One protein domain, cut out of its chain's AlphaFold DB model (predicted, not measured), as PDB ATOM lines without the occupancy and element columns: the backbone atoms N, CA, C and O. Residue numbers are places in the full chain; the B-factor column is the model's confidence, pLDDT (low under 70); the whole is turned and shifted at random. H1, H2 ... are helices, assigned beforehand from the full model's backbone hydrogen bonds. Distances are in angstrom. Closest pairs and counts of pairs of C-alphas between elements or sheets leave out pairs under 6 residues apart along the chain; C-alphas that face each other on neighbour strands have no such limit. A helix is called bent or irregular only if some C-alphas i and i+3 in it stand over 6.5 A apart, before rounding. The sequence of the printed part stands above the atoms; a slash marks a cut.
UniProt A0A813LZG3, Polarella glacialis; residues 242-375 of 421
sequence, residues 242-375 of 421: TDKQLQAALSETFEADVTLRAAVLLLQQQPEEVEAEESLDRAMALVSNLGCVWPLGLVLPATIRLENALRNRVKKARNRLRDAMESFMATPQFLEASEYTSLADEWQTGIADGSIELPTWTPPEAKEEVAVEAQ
ATOM      1  N   THR A 242      -7.786  40.825  20.536       96.62
ATOM      2  CA  THR A 242      -7.197  39.617  19.934       96.62
ATOM      3  C   THR A 242      -7.395  38.398  20.836       96.62
ATOM      4  O   THR A 242      -7.564  38.540  22.046       96.62
ATOM      5  N   ASP A 243      -7.321  37.185  20.284       94.75
ATOM      6  CA  ASP A 243      -7.553  35.955  21.069       94.75
ATOM      7  C   ASP A 243      -6.522  35.780  22.196       94.75
ATOM      8  O   ASP A 243      -6.858  35.328  23.286       94.75
ATOM      9  N   LYS A 244      -5.290  36.266  21.990       95.06
ATOM     10  CA  LYS A 244      -4.254  36.336  23.035       95.06
ATOM     11  C   LYS A 244      -4.626  37.274  24.183       95.06
ATOM     12  O   LYS A 244      -4.295  36.984  25.325       95.06
ATOM     13  N   GLN A 245      -5.300  38.392  23.899       96.00
ATOM     14  CA  GLN A 245      -5.791  39.304  24.939       96.00
ATOM     15  C   GLN A 245      -7.000  38.718  25.675       96.00
ATOM     16  O   GLN A 245      -7.116  38.928  26.875       96.00
ATOM     17  N   LEU A 246      -7.864  37.956  24.991       94.94
ATOM     18  CA  LEU A 246      -8.952  37.215  25.637       94.94
ATOM     19  C   LEU A 246      -8.405  36.138  26.584       94.94
ATOM     20  O   LEU A 246      -8.830  36.079  27.731       94.94
ATOM     21  N   GLN A 247      -7.420  35.349  26.141       93.19
ATOM     22  CA  GLN A 247      -6.745  34.356  26.985       93.19
ATOM     23  C   GLN A 247      -6.007  34.997  28.166       93.19
ATOM     24  O   GLN A 247      -6.159  34.531  29.287       93.19
ATOM     25  N   ALA A 248      -5.266  36.090  27.949       93.00
ATOM     26  CA  ALA A 248      -4.587  36.800  29.033       93.00
ATOM     27  C   ALA A 248      -5.577  37.375  30.062       93.00
ATOM     28  O   ALA A 248      -5.334  37.267  31.259       93.00
ATOM     29  N   ALA A 249      -6.709  37.925  29.608       93.81
ATOM     30  CA  ALA A 249      -7.764  38.408  30.494       93.81
ATOM     31  C   ALA A 249      -8.426  37.268  31.287       93.81
ATOM     32  O   ALA A 249      -8.765  37.472  32.449       93.81
ATOM     33  N   LEU A 250      -8.583  36.070  30.702       93.62
ATOM     34  CA  LEU A 250      -8.993  34.880  31.455       93.62
ATOM     35  C   LEU A 250      -7.937  34.533  32.514       93.62
ATOM     36  O   LEU A 250      -8.279  34.515  33.689       93.62
ATOM     37  N   SER A 251      -6.665  34.352  32.142       92.44
ATOM     38  CA  SER A 251      -5.579  34.068  33.095       92.44
ATOM     39  C   SER A 251      -5.559  35.041  34.277       92.44
ATOM     40  O   SER A 251      -5.641  34.596  35.415       92.44
ATOM     41  N   GLU A 252      -5.553  36.352  34.022       92.94
ATOM     42  CA  GLU A 252      -5.579  37.394  35.062       92.94
ATOM     43  C   GLU A 252      -6.813  37.275  35.974       92.94
ATOM     44  O   GLU A 252      -6.707  37.378  37.195       92.94
ATOM     45  N   THR A 253      -7.985  36.996  35.396       91.75
ATOM     46  CA  THR A 253      -9.241  36.856  36.148       91.75
ATOM     47  C   THR A 253      -9.245  35.607  37.039       91.75
ATOM     48  O   THR A 253      -9.638  35.685  38.196       91.75
ATOM     49  N   PHE A 254      -8.771  34.468  36.528       91.19
ATOM     50  CA  PHE A 254      -8.695  33.191  37.253       91.19
ATOM     51  C   PHE A 254      -7.503  33.096  38.227       91.19
ATOM     52  O   PHE A 254      -7.468  32.206  39.076       91.19
ATOM     53  N   GLU A 255      -6.516  33.989  38.108       89.88
ATOM     54  CA  GLU A 255      -5.478  34.213  39.121       89.88
ATOM     55  C   GLU A 255      -5.973  35.131  40.250       89.88
ATOM     56  O   GLU A 255      -5.608  34.923  41.408       89.88
ATOM     57  N   ALA A 256      -6.815  36.121  39.933       91.25
ATOM     58  CA  ALA A 256      -7.421  37.019  40.914       91.25
ATOM     59  C   ALA A 256      -8.572  36.370  41.708       91.25
ATOM     60  O   ALA A 256      -8.722  36.653  42.898       91.25
ATOM     61  N   ASP A 257      -9.371  35.510  41.067       91.94
ATOM     62  CA  ASP A 257     -10.530  34.836  41.659       91.94
ATOM     63  C   ASP A 257     -10.333  33.309  41.722       91.94
ATOM     64  O   ASP A 257     -10.462  32.571  40.739       91.94
ATOM     65  N   VAL A 258     -10.027  32.834  42.931       89.62
ATOM     66  CA  VAL A 258      -9.797  31.414  43.226       89.62
ATOM     67  C   VAL A 258     -11.110  30.622  43.308       89.62
ATOM     68  O   VAL A 258     -11.098  29.428  42.999       89.62
ATOM     69  N   THR A 259     -12.240  31.245  43.675       92.19
ATOM     70  CA  THR A 259     -13.534  30.542  43.800       92.19
ATOM     71  C   THR A 259     -14.096  30.245  42.408       92.19
ATOM     72  O   THR A 259     -14.447  29.105  42.094       92.19
ATOM     73  N   LEU A 260     -13.987  31.212  41.491       91.94
ATOM     74  CA  LEU A 260     -14.260  31.025  40.065       91.94
ATOM     75  C   LEU A 260     -13.417  29.895  39.449       91.94
ATOM     76  O   LEU A 260     -13.928  29.063  38.690       91.94
ATOM     77  N   ARG A 261     -12.120  29.844  39.782       90.62
ATOM     78  CA  ARG A 261     -11.217  28.780  39.321       90.62
ATOM     79  C   ARG A 261     -11.649  27.407  39.824       90.62
ATOM     80  O   ARG A 261     -11.675  26.462  39.035       90.62
ATOM     81  N   ALA A 262     -12.025  27.304  41.095       91.12
ATOM     82  CA  ALA A 262     -12.576  26.086  41.677       91.12
ATOM     83  C   ALA A 262     -13.841  25.614  40.937       91.12
ATOM     84  O   ALA A 262     -13.953  24.434  40.605       91.12
ATOM     85  N   ALA A 263     -14.749  26.532  40.599       92.38
ATOM     86  CA  ALA A 263     -16.003  26.221  39.915       92.38
ATOM     87  C   ALA A 263     -15.817  25.711  38.473       92.38
ATOM     88  O   ALA A 263     -16.485  24.766  38.051       92.38
ATOM     89  N   VAL A 264     -14.875  26.277  37.714       91.19
ATOM     90  CA  VAL A 264     -14.570  25.778  36.359       91.19
ATOM     91  C   VAL A 264     -13.781  24.458  36.394       91.19
ATOM     92  O   VAL A 264     -13.935  23.634  35.496       91.19
ATOM     93  N   LEU A 265     -13.019  24.182  37.459       90.31
ATOM     94  CA  LEU A 265     -12.436  22.853  37.688       90.31
ATOM     95  C   LEU A 265     -13.492  21.805  38.066       90.31
ATOM     96  O   LEU A 265     -13.413  20.677  37.583       90.31
ATOM     97  N   LEU A 266     -14.511  22.169  38.856       90.12
ATOM     98  CA  LEU A 266     -15.675  21.310  39.111       90.12
ATOM     99  C   LEU A 266     -16.403  20.946  37.806       90.12
ATOM    100  O   LEU A 266     -16.758  19.784  37.619       90.12
ATOM    101  N   LEU A 267     -16.552  21.895  36.871       89.81
ATOM    102  CA  LEU A 267     -17.109  21.625  35.538       89.81
ATOM    103  C   LEU A 267     -16.302  20.595  34.739       89.81
ATOM    104  O   LEU A 267     -16.894  19.750  34.076       89.81
ATOM    105  N   GLN A 268     -14.967  20.626  34.812       87.88
ATOM    106  CA  GLN A 268     -14.111  19.634  34.141       87.88
ATOM    107  C   GLN A 268     -14.145  18.245  34.793       87.88
ATOM    108  O   GLN A 268     -13.737  17.271  34.167       87.88
ATOM    109  N   GLN A 269     -14.602  18.150  36.044       86.44
ATOM    110  CA  GLN A 269     -14.741  16.895  36.789       86.44
ATOM    111  C   GLN A 269     -16.147  16.279  36.671       86.44
ATOM    112  O   GLN A 269     -16.380  15.192  37.205       86.44
ATOM    113  N   GLN A 270     -17.082  16.943  35.979       84.81
ATOM    114  CA  GLN A 270     -18.383  16.369  35.623       84.81
ATOM    115  C   GLN A 270     -18.188  15.098  34.761       84.81
ATOM    116  O   GLN A 270     -17.239  15.029  33.975       84.81
ATOM    117  N   PRO A 271     -19.064  14.084  34.879       77.12
ATOM    118  CA  PRO A 271     -18.998  12.892  34.033       77.12
ATOM    119  C   PRO A 271     -19.233  13.232  32.551       77.12
ATOM    120  O   PRO A 271     -19.969  14.166  32.235       77.12
ATOM    121  N   GLU A 272     -18.691  12.409  31.642       75.25
ATOM    122  CA  GLU A 272     -18.829  12.546  30.171       75.25
ATOM    123  C   GLU A 272     -20.286  12.523  29.650       75.25
ATOM    124  O   GLU A 272     -20.520  12.713  28.459       75.25
ATOM    125  N   GLU A 273     -21.273  12.287  30.521       71.88
ATOM    126  CA  GLU A 273     -22.704  12.369  30.204       71.88
ATOM    127  C   GLU A 273     -23.194  13.814  29.983       71.88
ATOM    128  O   GLU A 273     -24.238  14.006  29.361       71.88
ATOM    129  N   VAL A 274     -22.461  14.832  30.458       76.50
ATOM    130  CA  VAL A 274     -22.772  16.245  30.184       76.50
ATOM    131  C   VAL A 274     -22.258  16.622  28.796       76.50
ATOM    132  O   VAL A 274     -21.064  16.508  28.517       76.50
ATOM    133  N   GLU A 275     -23.141  17.114  27.920       83.50
ATOM    134  CA  GLU A 275     -22.739  17.547  26.578       83.50
ATOM    135  C   GLU A 275     -21.672  18.654  26.650       83.50
ATOM    136  O   GLU A 275     -21.804  19.629  27.395       83.50
ATOM    137  N   ALA A 276     -20.626  18.553  25.822       84.00
ATOM    138  CA  ALA A 276     -19.527  19.525  25.808       84.00
ATOM    139  C   ALA A 276     -19.984  20.969  25.494       84.00
ATOM    140  O   ALA A 276     -19.334  21.931  25.896       84.00
ATOM    141  N   GLU A 277     -21.120  21.146  24.808       85.69
ATOM    142  CA  GLU A 277     -21.717  22.472  24.618       85.69
ATOM    143  C   GLU A 277     -22.355  23.038  25.899       85.69
ATOM    144  O   GLU A 277     -22.303  24.252  26.105       85.69
ATOM    145  N   GLU A 278     -22.919  22.191  26.769       89.56
ATOM    146  CA  GLU A 278     -23.493  22.615  28.052       89.56
ATOM    147  C   GLU A 278     -22.409  23.001  29.057       89.56
ATOM    148  O   GLU A 278     -22.536  24.027  29.725       89.56
ATOM    149  N   SER A 279     -21.325  22.224  29.157       90.81
ATOM    150  CA  SER A 279     -20.220  22.540  30.071       90.81
ATOM    151  C   SER A 279     -19.521  23.850  29.687       90.81
ATOM    152  O   SER A 279     -19.225  24.668  30.561       90.81
ATOM    153  N   LEU A 280     -19.359  24.121  28.385       92.38
ATOM    154  CA  LEU A 280     -18.892  25.418  27.886       92.38
ATOM    155  C   LEU A 280     -19.887  26.553  28.172       92.38
ATOM    156  O   LEU A 280     -19.460  27.659  28.502       92.38
ATOM    157  N   ASP A 281     -21.198  26.319  28.091       92.75
ATOM    158  CA  ASP A 281     -22.194  27.344  28.426       92.75
ATOM    159  C   ASP A 281     -22.246  27.659  29.929       92.75
ATOM    160  O   ASP A 281     -22.367  28.831  30.294       92.75
ATOM    161  N   ARG A 282     -22.055  26.657  30.797       93.50
ATOM    162  CA  ARG A 282     -21.861  26.846  32.246       93.50
ATOM    163  C   ARG A 282     -20.568  27.619  32.539       93.50
ATOM    164  O   ARG A 282     -20.597  28.584  33.301       93.50
ATOM    165  N   ALA A 283     -19.457  27.291  31.875       93.69
ATOM    166  CA  ALA A 283     -18.201  28.037  32.009       93.69
ATOM    167  C   ALA A 283     -18.352  29.507  31.568       93.69
ATOM    168  O   ALA A 283     -17.901  30.422  32.259       93.69
ATOM    169  N   MET A 284     -19.056  29.755  30.458       94.75
ATOM    170  CA  MET A 284     -19.374  31.106  29.983       94.75
ATOM    171  C   MET A 284     -20.335  31.865  30.912       94.75
ATOM    172  O   MET A 284     -20.250  33.091  30.991       94.75
ATOM    173  N   ALA A 285     -21.220  31.170  31.632       94.00
ATOM    174  CA  ALA A 285     -22.069  31.764  32.659       94.00
ATOM    175  C   ALA A 285     -21.273  32.210  33.891       94.00
ATOM    176  O   ALA A 285     -21.447  33.350  34.332       94.00
ATOM    177  N   LEU A 286     -20.359  31.371  34.387       93.75
ATOM    178  CA  LEU A 286     -19.469  31.700  35.508       93.75
ATOM    179  C   LEU A 286     -18.649  32.971  35.228       93.75
ATOM    180  O   LEU A 286     -18.613  33.870  36.066       93.75
ATOM    181  N   VAL A 287     -18.081  33.115  34.024       94.19
ATOM    182  CA  VAL A 287     -17.335  34.337  33.655       94.19
ATOM    183  C   VAL A 287     -18.198  35.494  33.149       94.19
ATOM    184  O   VAL A 287     -17.671  36.554  32.819       94.19
ATOM    185  N   SER A 288     -19.520  35.344  33.066       92.44
ATOM    186  CA  SER A 288     -20.376  36.359  32.437       92.44
ATOM    187  C   SER A 288     -20.386  37.704  33.175       92.44
ATOM    188  O   SER A 288     -20.458  38.749  32.535       92.44
ATOM    189  N   ASN A 289     -20.254  37.710  34.501       87.88
ATOM    190  CA  ASN A 289     -20.176  38.946  35.292       87.88
ATOM    191  C   ASN A 289     -18.792  39.619  35.246       87.88
ATOM    192  O   ASN A 289     -18.617  40.713  35.780       87.88
ATOM    193  N   LEU A 290     -17.814  38.982  34.604       85.31
ATOM    194  CA  LEU A 290     -16.426  39.415  34.549       85.31
ATOM    195  C   LEU A 290     -16.196  40.148  33.226       85.31
ATOM    196  O   LEU A 290     -16.655  39.724  32.168       85.31
ATOM    197  N   GLY A 291     -15.492  41.280  33.269       84.44
ATOM    198  CA  GLY A 291     -15.184  42.086  32.086       84.44
ATOM    199  C   GLY A 291     -16.403  42.572  31.278       84.44
ATOM    200  O   GLY A 291     -17.554  42.548  31.705       84.44
ATOM    201  N   CYS A 292     -16.142  43.082  30.069       86.94
ATOM    202  CA  CYS A 292     -17.181  43.714  29.247       86.94
ATOM    203  C   CYS A 292     -17.701  42.852  28.085       86.94
ATOM    204  O   CYS A 292     -18.803  43.114  27.611       86.94
ATOM    205  N   VAL A 293     -16.967  41.833  27.627       93.75
ATOM    206  CA  VAL A 293     -17.334  41.045  26.428       93.75
ATOM    207  C   VAL A 293     -17.984  39.696  26.741       93.75
ATOM    208  O   VAL A 293     -18.792  39.220  25.948       93.75
ATOM    209  N   TRP A 294     -17.696  39.111  27.905       93.94
ATOM    210  CA  TRP A 294     -18.097  37.752  28.278       93.94
ATOM    211  C   TRP A 294     -19.623  37.499  28.301       93.94
ATOM    212  O   TRP A 294     -20.030  36.433  27.835       93.94
ATOM    213  N   PRO A 295     -20.505  38.473  28.634       93.31
ATOM    214  CA  PRO A 295     -21.956  38.339  28.444       93.31
ATOM    215  C   PRO A 295     -22.437  38.012  27.028       93.31
ATOM    216  O   PRO A 295     -23.595  37.626  26.883       93.31
ATOM    217  N   LEU A 296     -21.611  38.179  25.984       93.94
ATOM    218  CA  LEU A 296     -21.932  37.734  24.619       93.94
ATOM    219  C   LEU A 296     -21.940  36.202  24.473       93.94
ATOM    220  O   LEU A 296     -22.510  35.696  23.508       93.94
ATOM    221  N   GLY A 297     -21.317  35.476  25.407       91.56
ATOM    222  CA  GLY A 297     -21.314  34.014  25.457       91.56
ATOM    223  C   GLY A 297     -22.637  33.389  25.891       91.56
ATOM    224  O   GLY A 297     -22.933  32.257  25.510       91.56
ATOM    225  N   LEU A 298     -23.433  34.128  26.665       90.81
ATOM    226  CA  LEU A 298     -24.701  33.658  27.220       90.81
ATOM    227  C   LEU A 298     -25.737  33.355  26.131       90.81
ATOM    228  O   LEU A 298     -25.810  34.034  25.099       90.81
ATOM    229  N   VAL A 299     -26.599  32.374  26.409       87.38
ATOM    230  CA  VAL A 299     -27.811  32.121  25.620       87.38
ATOM    231  C   VAL A 299     -28.703  33.370  25.648       87.38
ATOM    232  O   VAL A 299     -28.894  34.005  26.684       87.38
ATOM    233  N   LEU A 300     -29.248  33.748  24.489       85.69
ATOM    234  CA  LEU A 300     -30.219  34.842  24.391       85.69
ATOM    235  C   LEU A 300     -31.608  34.346  24.835       85.69
ATOM    236  O   LEU A 300     -31.999  33.261  24.398       85.69
ATOM    237  N   PRO A 301     -32.385  35.126  25.613       85.75
ATOM    238  CA  PRO A 301     -33.754  34.760  25.973       85.75
ATOM    239  C   PRO A 301     -34.610  34.468  24.737       85.75
ATOM    240  O   PRO A 301     -34.661  35.273  23.807       85.75
ATOM    241  N   ALA A 302     -35.317  33.333  24.730       85.00
ATOM    242  CA  ALA A 302     -36.108  32.883  23.577       85.00
ATOM    243  C   ALA A 302     -37.254  33.846  23.195       85.00
ATOM    244  O   ALA A 302     -37.718  33.845  22.053       85.00
ATOM    245  N   THR A 303     -37.690  34.676  24.143       85.19
ATOM    246  CA  THR A 303     -38.705  35.723  23.978       85.19
ATOM    247  C   THR A 303     -38.206  36.924  23.167       85.19
ATOM    248  O   THR A 303     -39.006  37.562  22.485       85.19
ATOM    249  N   ILE A 304     -36.901  37.225  23.183       86.00
ATOM    250  CA  ILE A 304     -36.342  38.440  22.577       86.00
ATOM    251  C   ILE A 304     -35.731  38.124  21.209       86.00
ATOM    252  O   ILE A 304     -34.756  37.383  21.081       86.00
ATOM    253  N   ARG A 305     -36.268  38.745  20.154       88.38
ATOM    254  CA  ARG A 305     -35.764  38.589  18.782       88.38
ATOM    255  C   ARG A 305     -34.848  39.747  18.398       88.38
ATOM    256  O   ARG A 305     -35.315  40.848  18.132       88.38
ATOM    257  N   LEU A 306     -33.548  39.471  18.316       90.56
ATOM    258  CA  LEU A 306     -32.574  40.386  17.716       90.56
ATOM    259  C   LEU A 306     -32.711  40.436  16.191       90.56
ATOM    260  O   LEU A 306     -33.040  39.433  15.553       90.56
ATOM    261  N   GLU A 307     -32.356  41.579  15.600       94.25
ATOM    262  CA  GLU A 307     -32.217  41.728  14.150       94.25
ATOM    263  C   GLU A 307     -31.252  40.672  13.578       94.25
ATOM    264  O   GLU A 307     -30.200  40.393  14.158       94.25
ATOM    265  N   ASN A 308     -31.572  40.095  12.415       95.44
ATOM    266  CA  ASN A 308     -30.805  38.996  11.815       95.44
ATOM    267  C   ASN A 308     -29.303  39.302  11.647       95.44
ATOM    268  O   ASN A 308     -28.471  38.423  11.884       95.44
ATOM    269  N   ALA A 309     -28.942  40.534  11.268       95.56
ATOM    270  CA  ALA A 309     -27.546  40.946  11.132       95.56
ATOM    271  C   ALA A 309     -26.806  40.915  12.482       95.56
ATOM    272  O   ALA A 309     -25.727  40.322  12.592       95.56
ATOM    273  N   LEU A 310     -27.421  41.479  13.527       96.12
ATOM    274  CA  LEU A 310     -26.884  41.486  14.885       96.12
ATOM    275  C   LEU A 310     -26.823  40.071  15.474       96.12
ATOM    276  O   LEU A 310     -25.772  39.662  15.960       96.12
ATOM    277  N   ARG A 311     -27.897  39.281  15.348       95.06
ATOM    278  CA  ARG A 311     -27.959  37.875  15.784       95.06
ATOM    279  C   ARG A 311     -26.817  37.043  15.199       95.06
ATOM    280  O   ARG A 311     -26.198  36.260  15.916       95.06
ATOM    281  N   ASN A 312     -26.504  37.231  13.916       96.00
ATOM    282  CA  ASN A 312     -25.406  36.524  13.259       96.00
ATOM    283  C   ASN A 312     -24.021  36.980  13.754       96.00
ATOM    284  O   ASN A 312     -23.128  36.139  13.872       96.00
ATOM    285  N   ARG A 313     -23.828  38.269  14.084       97.12
ATOM    286  CA  ARG A 313     -22.594  38.749  14.742       97.12
ATOM    287  C   ARG A 313     -22.459  38.191  16.159       97.12
ATOM    288  O   ARG A 313     -21.411  37.639  16.475       97.12
ATOM    289  N   VAL A 314     -23.522  38.243  16.971       96.00
ATOM    290  CA  VAL A 314     -23.539  37.674  18.332       96.00
ATOM    291  C   VAL A 314     -23.253  36.170  18.303       96.00
ATOM    292  O   VAL A 314     -22.430  35.712  19.084       96.00
ATOM    293  N   LYS A 315     -23.821  35.401  17.360       95.25
ATOM    294  CA  LYS A 315     -23.497  33.969  17.216       95.25
ATOM    295  C   LYS A 315     -22.006  33.730  16.929       95.25
ATOM    296  O   LYS A 315     -21.410  32.849  17.536       95.25
ATOM    297  N   LYS A 316     -21.385  34.515  16.039       96.62
ATOM    298  CA  LYS A 316     -19.939  34.404  15.758       96.62
ATOM    299  C   LYS A 316     -19.082  34.779  16.970       96.62
ATOM    300  O   LYS A 316     -18.111  34.090  17.256       96.62
ATOM    301  N   ALA A 317     -19.462  35.836  17.687       96.50
ATOM    302  CA  ALA A 317     -18.807  36.255  18.922       96.50
ATOM    303  C   ALA A 317     -18.905  35.191  20.025       96.50
ATOM    304  O   ALA A 317     -17.904  34.892  20.665       96.50
ATOM    305  N   ARG A 318     -20.084  34.583  20.200       95.69
ATOM    306  CA  ARG A 318     -20.316  33.478  21.136       95.69
ATOM    307  C   ARG A 318     -19.402  32.292  20.850       95.69
ATOM    308  O   ARG A 318     -18.751  31.822  21.772       95.69
ATOM    309  N   ASN A 319     -19.325  31.854  19.590       95.56
ATOM    310  CA  ASN A 319     -18.408  30.788  19.187       95.56
ATOM    311  C   ASN A 319     -16.957  31.163  19.523       95.56
ATOM    312  O   ASN A 319     -16.334  30.466  20.303       95.56
ATOM    313  N   ARG A 320     -16.475  32.331  19.074       96.56
ATOM    314  CA  ARG A 320     -15.108  32.806  19.364       96.56
ATOM    315  C   ARG A 320     -14.775  32.843  20.864       96.56
ATOM    316  O   ARG A 320     -13.649  32.554  21.251       96.56
ATOM    317  N   LEU A 321     -15.734  33.230  21.708       96.31
ATOM    318  CA  LEU A 321     -15.556  33.247  23.162       96.31
ATOM    319  C   LEU A 321     -15.564  31.835  23.772       96.31
ATOM    320  O   LEU A 321     -14.757  31.581  24.663       96.31
ATOM    321  N   ARG A 322     -16.412  30.919  23.275       95.06
ATOM    322  CA  ARG A 322     -16.357  29.490  23.631       95.06
ATOM    323  C   ARG A 322     -15.005  28.886  23.227       95.06
ATOM    324  O   ARG A 322     -14.356  28.310  24.087       95.06
ATOM    325  N   ASP A 323     -14.534  29.114  21.999       95.50
ATOM    326  CA  ASP A 323     -13.235  28.626  21.500       95.50
ATOM    327  C   ASP A 323     -12.066  29.120  22.386       95.50
ATOM    328  O   ASP A 323     -11.118  28.386  22.680       95.50
ATOM    329  N   ALA A 324     -12.133  30.379  22.846       95.25
ATOM    330  CA  ALA A 324     -11.150  30.966  23.756       95.25
ATOM    331  C   ALA A 324     -11.209  30.355  25.170       95.25
ATOM    332  O   ALA A 324     -10.155  30.107  25.757       95.25
ATOM    333  N   MET A 325     -12.413  30.093  25.693       94.94
ATOM    334  CA  MET A 325     -12.631  29.424  26.981       94.94
ATOM    335  C   MET A 325     -12.165  27.963  26.943       94.94
ATOM    336  O   MET A 325     -11.417  27.543  27.817       94.94
ATOM    337  N   GLU A 326     -12.528  27.213  25.904       94.19
ATOM    338  CA  GLU A 326     -12.101  25.828  25.681       94.19
ATOM    339  C   GLU A 326     -10.568  25.730  25.618       94.19
ATOM    340  O   GLU A 326      -9.953  24.941  26.336       94.19
ATOM    341  N   SER A 327      -9.933  26.617  24.841       93.88
ATOM    342  CA  SER A 327      -8.469  26.710  24.755       93.88
ATOM    343  C   SER A 327      -7.812  27.038  26.104       93.88
ATOM    344  O   SER A 327      -6.731  26.535  26.407       93.88
ATOM    345  N   PHE A 328      -8.445  27.891  26.914       92.38
ATOM    346  CA  PHE A 328      -7.966  28.238  28.252       92.38
ATOM    347  C   PHE A 328      -8.094  27.049  29.218       92.38
ATOM    348  O   PHE A 328      -7.104  26.653  29.831       92.38
ATOM    349  N   MET A 329      -9.266  26.413  29.270       90.75
ATOM    350  CA  MET A 329      -9.551  25.219  30.076       90.75
ATOM    351  C   MET A 329      -8.642  24.026  29.731       90.75
ATOM    352  O   MET A 329      -8.311  23.232  30.610       90.75
ATOM    353  N   ALA A 330      -8.187  23.914  28.479       90.25
ATOM    354  CA  ALA A 330      -7.224  22.903  28.036       90.25
ATOM    355  C   ALA A 330      -5.757  23.190  28.443       90.25
ATOM    356  O   ALA A 330      -4.869  22.382  28.161       90.25
ATOM    357  N   THR A 331      -5.464  24.329  29.080       88.75
ATOM    358  CA  THR A 331      -4.090  24.710  29.448       88.75
ATOM    359  C   THR A 331      -3.606  23.919  30.676       88.75
ATOM    360  O   THR A 331      -4.270  23.957  31.709       88.75
ATOM    361  N   PRO A 332      -2.423  23.262  30.648       81.00
ATOM    362  CA  PRO A 332      -1.958  22.410  31.753       81.00
ATOM    363  C   PRO A 332      -1.909  23.098  33.123       81.00
ATOM    364  O   PRO A 332      -2.275  22.499  34.128       81.00
ATOM    365  N   GLN A 333      -1.536  24.382  33.152       76.69
ATOM    366  CA  GLN A 333      -1.492  25.206  34.367       76.69
ATOM    367  C   GLN A 333      -2.851  25.335  35.067       76.69
ATOM    368  O   GLN A 333      -2.890  25.624  36.262       76.69
ATOM    369  N   PHE A 334      -3.956  25.155  34.338       72.38
ATOM    370  CA  PHE A 334      -5.303  25.169  34.894       72.38
ATOM    371  C   PHE A 334      -5.565  23.889  35.706       72.38
ATOM    372  O   PHE A 334      -5.942  23.977  36.878       72.38
ATOM    373  N   LEU A 335      -5.253  22.732  35.105       68.94
ATOM    374  CA  LEU A 335      -5.575  21.370  35.559       68.94
ATOM    375  C   LEU A 335      -4.867  20.919  36.850       68.94
ATOM    376  O   LEU A 335      -5.372  20.041  37.543       68.94
ATOM    377  N   GLU A 336      -3.716  21.501  37.196       69.75
ATOM    378  CA  GLU A 336      -2.927  21.094  38.376       69.75
ATOM    379  C   GLU A 336      -3.579  21.464  39.731       69.75
ATOM    380  O   GLU A 336      -3.127  21.013  40.780       69.75
ATOM    381  N   ALA A 337      -4.657  22.255  39.734       61.75
ATOM    382  CA  ALA A 337      -5.268  22.838  40.935       61.75
ATOM    383  C   ALA A 337      -6.490  22.061  41.483       61.75
ATOM    384  O   ALA A 337      -7.464  22.660  41.940       61.75
ATOM    385  N   SER A 338      -6.466  20.725  41.470       62.69
ATOM    386  CA  SER A 338      -7.615  19.901  41.895       62.69
ATOM    387  C   SER A 338      -8.013  20.045  43.375       62.69
ATOM    388  O   SER A 338      -9.159  19.763  43.717       62.69
ATOM    389  N   GLU A 339      -7.114  20.522  44.243       68.69
ATOM    390  CA  GLU A 339      -7.367  20.725  45.681       68.69
ATOM    391  C   GLU A 339      -8.303  21.909  45.993       68.69
ATOM    392  O   GLU A 339      -8.814  22.014  47.107       68.69
ATOM    393  N   TYR A 340      -8.548  22.799  45.025       71.94
ATOM    394  CA  TYR A 340      -9.282  24.048  45.246       71.94
ATOM    395  C   TYR A 340     -10.804  23.911  45.086       71.94
ATOM    396  O   TYR A 340     -11.522  24.848  45.415       71.94
ATOM    397  N   THR A 341     -11.324  22.772  44.613       79.06
ATOM    398  CA  THR A 341     -12.749  22.595  44.250       79.06
ATOM    399  C   THR A 341     -13.748  22.878  45.378       79.06
ATOM    400  O   THR A 341     -14.870  23.285  45.099       79.06
ATOM    401  N   SER A 342     -13.349  22.735  46.644       84.75
ATOM    402  CA  SER A 342     -14.176  23.053  47.820       84.75
ATOM    403  C   SER A 342     -14.286  24.551  48.147       84.75
ATOM    404  O   SER A 342     -14.949  24.906  49.119       84.75
ATOM    405  N   LEU A 343     -13.630  25.420  47.369       89.44
ATOM    406  CA  LEU A 343     -13.644  26.877  47.536       89.44
ATOM    407  C   LEU A 343     -14.617  27.588  46.586       89.44
ATOM    408  O   LEU A 343     -14.712  28.807  46.653       89.44
ATOM    409  N   ALA A 344     -15.305  26.868  45.696       90.12
ATOM    410  CA  ALA A 344     -16.350  27.455  44.862       90.12
ATOM    411  C   ALA A 344     -17.533  27.908  45.734       90.12
ATOM    412  O   ALA A 344     -17.996  27.162  46.599       90.12
ATOM    413  N   ASP A 345     -18.050  29.111  45.489       91.94
ATOM    414  CA  ASP A 345     -19.229  29.615  46.200       91.94
ATOM    415  C   ASP A 345     -20.478  28.783  45.847       91.94
ATOM    416  O   ASP A 345     -20.536  28.155  44.787       91.94
ATOM    417  N   GLU A 346     -21.517  28.794  46.690       92.75
ATOM    418  CA  GLU A 346     -22.743  27.998  46.464       92.75
ATOM    419  C   GLU A 346     -23.388  28.286  45.096       92.75
ATOM    420  O   GLU A 346     -23.772  27.364  44.379       92.75
ATOM    421  N   TRP A 347     -23.426  29.561  44.682       92.81
ATOM    422  CA  TRP A 347     -23.918  29.956  43.358       92.81
ATOM    423  C   TRP A 347     -23.051  29.403  42.220       92.81
ATOM    424  O   TRP A 347     -23.569  28.898  41.227       92.81
ATOM    425  N   GLN A 348     -21.725  29.472  42.361       93.62
ATOM    426  CA  GLN A 348     -20.802  28.990  41.335       93.62
ATOM    427  C   GLN A 348     -20.849  27.460  41.223       93.62
ATOM    428  O   GLN A 348     -20.855  26.919  40.119       93.62
ATOM    429  N   THR A 349     -20.938  26.772  42.364       92.44
ATOM    430  CA  THR A 349     -21.123  25.320  42.458       92.44
ATOM    431  C   THR A 349     -22.428  24.902  41.788       92.44
ATOM    432  O   THR A 349     -22.414  23.992  40.967       92.44
ATOM    433  N   GLY A 350     -23.527  25.619  42.049       92.19
ATOM    434  CA  GLY A 350     -24.827  25.319  41.454       92.19
ATOM    435  C   GLY A 350     -24.913  25.574  39.942       92.19
ATOM    436  O   GLY A 350     -25.631  24.877  39.226       92.19
ATOM    437  N   ILE A 351     -24.150  26.542  39.418       93.25
ATOM    438  CA  ILE A 351     -23.972  26.721  37.965       93.25
ATOM    439  C   ILE A 351     -23.074  25.620  37.378       93.25
ATOM    440  O   ILE A 351     -23.294  25.188  36.246       93.25
ATOM    441  N   ALA A 352     -22.068  25.152  38.125       90.94
ATOM    442  CA  ALA A 352     -21.182  24.079  37.687       90.94
ATOM    443  C   ALA A 352     -21.910  22.723  37.606       90.94
ATOM    444  O   ALA A 352     -21.858  22.055  36.571       90.94
ATOM    445  N   ASP A 353     -22.632  22.332  38.659       89.38
ATOM    446  CA  ASP A 353     -23.366  21.063  38.707       89.38
ATOM    447  C   ASP A 353     -24.689  21.076  37.917       89.38
ATOM    448  O   ASP A 353     -25.141  20.022  37.464       89.38
ATOM    449  N   GLY A 354     -25.244  22.260  37.635       88.81
ATOM    450  CA  GLY A 354     -26.487  22.442  36.880       88.81
ATOM    451  C   GLY A 354     -27.752  22.419  37.745       88.81
ATOM    452  O   GLY A 354     -28.851  22.310  37.206       88.81
ATOM    453  N   SER A 355     -27.619  22.520  39.070       91.69
ATOM    454  CA  SER A 355     -28.739  22.714  40.000       91.69
ATOM    455  C   SER A 355     -29.323  24.134  39.960       91.69
ATOM    456  O   SER A 355     -30.469  24.328  40.366       91.69
ATOM    457  N   ILE A 356     -28.571  25.112  39.441       91.56
ATOM    458  CA  ILE A 356     -29.014  26.492  39.202       91.56
ATOM    459  C   ILE A 356     -29.129  26.740  37.691       91.56
ATOM    460  O   ILE A 356     -28.233  26.405  36.916       91.56
ATOM    461  N   GLU A 357     -30.230  27.366  37.265       88.06
ATOM    462  CA  GLU A 357     -30.433  27.756  35.866       88.06
ATOM    463  C   GLU A 357     -29.406  28.803  35.400       88.06
ATOM    464  O   GLU A 357     -29.032  29.719  36.137       88.06
ATOM    465  N   LEU A 358     -28.969  28.700  34.141       88.62
ATOM    466  CA  LEU A 358     -27.984  29.623  33.579       88.62
ATOM    467  C   LEU A 358     -28.510  31.073  33.580       88.62
ATOM    468  O   LEU A 358     -29.615  31.320  33.083       88.62
ATOM    469  N   PRO A 359     -27.717  32.059  34.046       85.88
ATOM    470  CA  PRO A 359     -28.120  33.457  34.074       85.88
ATOM    471  C   PRO A 359     -28.427  33.958  32.660       85.88
ATOM    472  O   PRO A 359     -27.554  34.062  31.794       85.88
ATOM    473  N   THR A 360     -29.688  34.309  32.432       83.69
ATOM    474  CA  THR A 360     -30.106  35.004  31.217       83.69
ATOM    475  C   THR A 360     -29.701  36.477  31.280       83.69
ATOM    476  O   THR A 360     -29.525  37.057  32.354       83.69
ATOM    477  N   TRP A 361     -29.532  37.122  30.120       84.25
ATOM    478  CA  TRP A 361     -29.363  38.576  30.107       84.25
ATOM    479  C   TRP A 361     -30.640  39.236  30.633       84.25
ATOM    480  O   TRP A 361     -31.709  39.065  30.048       84.25
ATOM    481  N   THR A 362     -30.503  40.017  31.700       77.38
ATOM    482  CA  THR A 362     -31.532  40.918  32.222       77.38
ATOM    483  C   THR A 362     -31.142  42.377  31.956       77.38
ATOM    484  O   THR A 362     -29.944  42.697  31.992       77.38
ATOM    485  N   PRO A 363     -32.115  43.274  31.685       76.31
ATOM    486  CA  PRO A 363     -31.852  44.703  31.547       76.31
ATOM    487  C   PRO A 363     -31.135  45.256  32.785       76.31
ATOM    488  O   PRO A 363     -31.460  44.836  33.895       76.31
ATOM    489  N   PRO A 364     -30.204  46.218  32.640       70.88
ATOM    490  CA  PRO A 364     -29.532  46.820  33.793       70.88
ATOM    491  C   PRO A 364     -30.525  47.470  34.772       70.88
ATOM    492  O   PRO A 364     -30.339  47.353  35.973       70.88
ATOM    493  N   GLU A 365     -31.617  48.046  34.261       65.62
ATOM    494  CA  GLU A 365     -32.713  48.620  35.058       65.62
ATOM    495  C   GLU A 365     -33.379  47.555  35.957       65.62
ATOM    496  O   GLU A 365     -33.510  47.748  37.161       65.62
ATOM    497  N   ALA A 366     -33.684  46.372  35.409       62.03
ATOM    498  CA  ALA A 366     -34.254  45.255  36.172       62.03
ATOM    499  C   ALA A 366     -33.256  44.634  37.170       62.03
ATOM    500  O   ALA A 366     -33.658  44.046  38.171       62.03
ATOM    501  N   LYS A 367     -31.942  44.756  36.921       59.88
ATOM    502  CA  LYS A 367     -30.917  44.318  37.883       59.88
ATOM    503  C   LYS A 367     -30.864  45.209  39.121       59.88
ATOM    504  O   LYS A 367     -30.546  44.693  40.186       59.88
ATOM    505  N   GLU A 368     -31.164  46.502  39.002       57.31
ATOM    506  CA  GLU A 368     -31.242  47.397  40.164       57.31
ATOM    507  C   GLU A 368     -32.471  47.077  41.025       57.31
ATOM    508  O   GLU A 368     -32.332  46.960  42.239       57.31
ATOM    509  N   GLU A 369     -33.637  46.829  40.419       54.59
ATOM    510  CA  GLU A 369     -34.854  46.437  41.153       54.59
ATOM    511  C   GLU A 369     -34.665  45.107  41.907       54.59
ATOM    512  O   GLU A 369     -34.863  45.053  43.122       54.59
ATOM    513  N   VAL A 370     -34.155  44.064  41.236       58.69
ATOM    514  CA  VAL A 370     -33.878  42.758  41.870       58.69
ATOM    515  C   VAL A 370     -32.772  42.848  42.931       58.69
ATOM    516  O   VAL A 370     -32.834  42.152  43.941       58.69
ATOM    517  N   ALA A 371     -31.765  43.713  42.759       56.16
ATOM    518  CA  ALA A 371     -30.735  43.928  43.780       56.16
ATOM    519  C   ALA A 371     -31.271  44.670  45.018       56.16
ATOM    520  O   ALA A 371     -30.795  44.420  46.125       56.16
ATOM    521  N   VAL A 372     -32.259  45.555  44.852       58.09
ATOM    522  CA  VAL A 372     -32.942  46.236  45.962       58.09
ATOM    523  C   VAL A 372     -33.853  45.267  46.723       58.09
ATOM    524  O   VAL A 372     -33.828  45.276  47.953       58.09
ATOM    525  N   GLU A 373     -34.582  44.382  46.037       52.44
ATOM    526  CA  GLU A 373     -35.363  43.319  46.695       52.44
ATOM    527  C   GLU A 373     -34.458  42.302  47.416       52.44
ATOM    528  O   GLU A 373     -34.669  42.015  48.593       52.44
ATOM    529  N   ALA A 374     -33.373  41.843  46.783       53.78
ATOM    530  CA  ALA A 374     -32.420  40.918  47.404       53.78
ATOM    531  C   ALA A 374     -31.649  41.522  48.600       53.78
ATOM    532  O   ALA A 374     -31.162  40.783  49.452       53.78
ATOM    533  N   GLN A 375     -31.540  42.854  48.700       52.91
ATOM    534  CA  GLN A 375     -31.026  43.534  49.900       52.91
ATOM    535  C   GLN A 375     -32.101  43.785  50.969       52.91
ATOM    536  O   GLN A 375     -31.751  44.003  52.130       52.91
TER     537      GLN A 375
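What this domain is: This is residues 242 to 375 of the 421 residues of a protein of Polarella glacialis (UniProt A0A813LZG3). Three short helices, H2, H3 and H8, stand side by side as a triangle and make the core, and the long helix H5 crosses H3 about perpendicular to it. H1 packs on residues 324 to 328 of H5, H4 packs on H3 and H5, the stretch with H6 and H7 passes round H2 from H5 to H8, and H9, with Pro 363 before it, sticks out from the body. The printed part has 134 residues with nine named helices, H1 to H9 in order, and no named strand; the class is all helix. It is compact, with a radius of gyration of the C-alphas of 15.3 A and spans of 42 by 38 by 31 A.

Where its parts are: Find C-alpha 243 at (-7.553, 35.955, 21.069); from there H1 runs to residue 256, 19.9 A away. Next come H2, residues 258 to 268, 15.5 A, and H3, residues 276 to 286, 15.6 A. After the four residues of H4, 294 to 297, look for C-alpha 308 at (-30.805, 38.996, 11.815), where H5 begins; it reaches residue 329 over 31.2 A. H6 is residues 332 to 335, H7 residues 338 to 343 and H8 residues 346 to 353. H7 is irregular, with C-alphas 339 and 342 7.5 A apart. H9, residues 364 to 375, spans 16.5 A and ends with C-alpha 375 at (-31.026, 43.534, 49.900).

How they stand to each other: Begin at the hub, H2 and H3, which touch four helices each. They form a helical hairpin, opposite ways at a shallow tilt of 12 degrees, with C-alphas 264 and 283 closest at 6.1 A. H8 touches H2 at C-alphas 352 and 267, 5.2 A, and H3 at C-alphas 351 and 282, 6.1 A. H5 touches H3 with residues 322 to 326 alone, about perpendicular at 88 degrees; C-alphas 322 and 280 are closest, 6.4 A. H4 touches H5 at C-alphas 297 and 318, 4.5 A. H1 touches H5 at a steep tilt of 57 degrees, with C-alphas 247 and 328 closest at 6.4 A. H7 touches H2 at C-alphas 341 and 262, 4.3 A, while H6 is close to H2 but not clearly touching, 7.3 A between C-alphas 335 and 265. In H1, H2, H3, H5, H8 and H9 every O i to N i+4 pair is within hydrogen-bond range; in H7 0 of 2 are, beside 1 of 3 O i to N i+3 pairs, and H4 and H6 are too short for an O i to N i+4 pair.

The domain as a whole: The C-alphas of Glu 307 and Glu 339 are the two farthest apart, 45.3 A. The printed part has no cut, and no link is long. Residues 363 to 375 stand free. Look at the B-factor column: pLDDT is under 70 at residues 335 to 339 and 365 to 375.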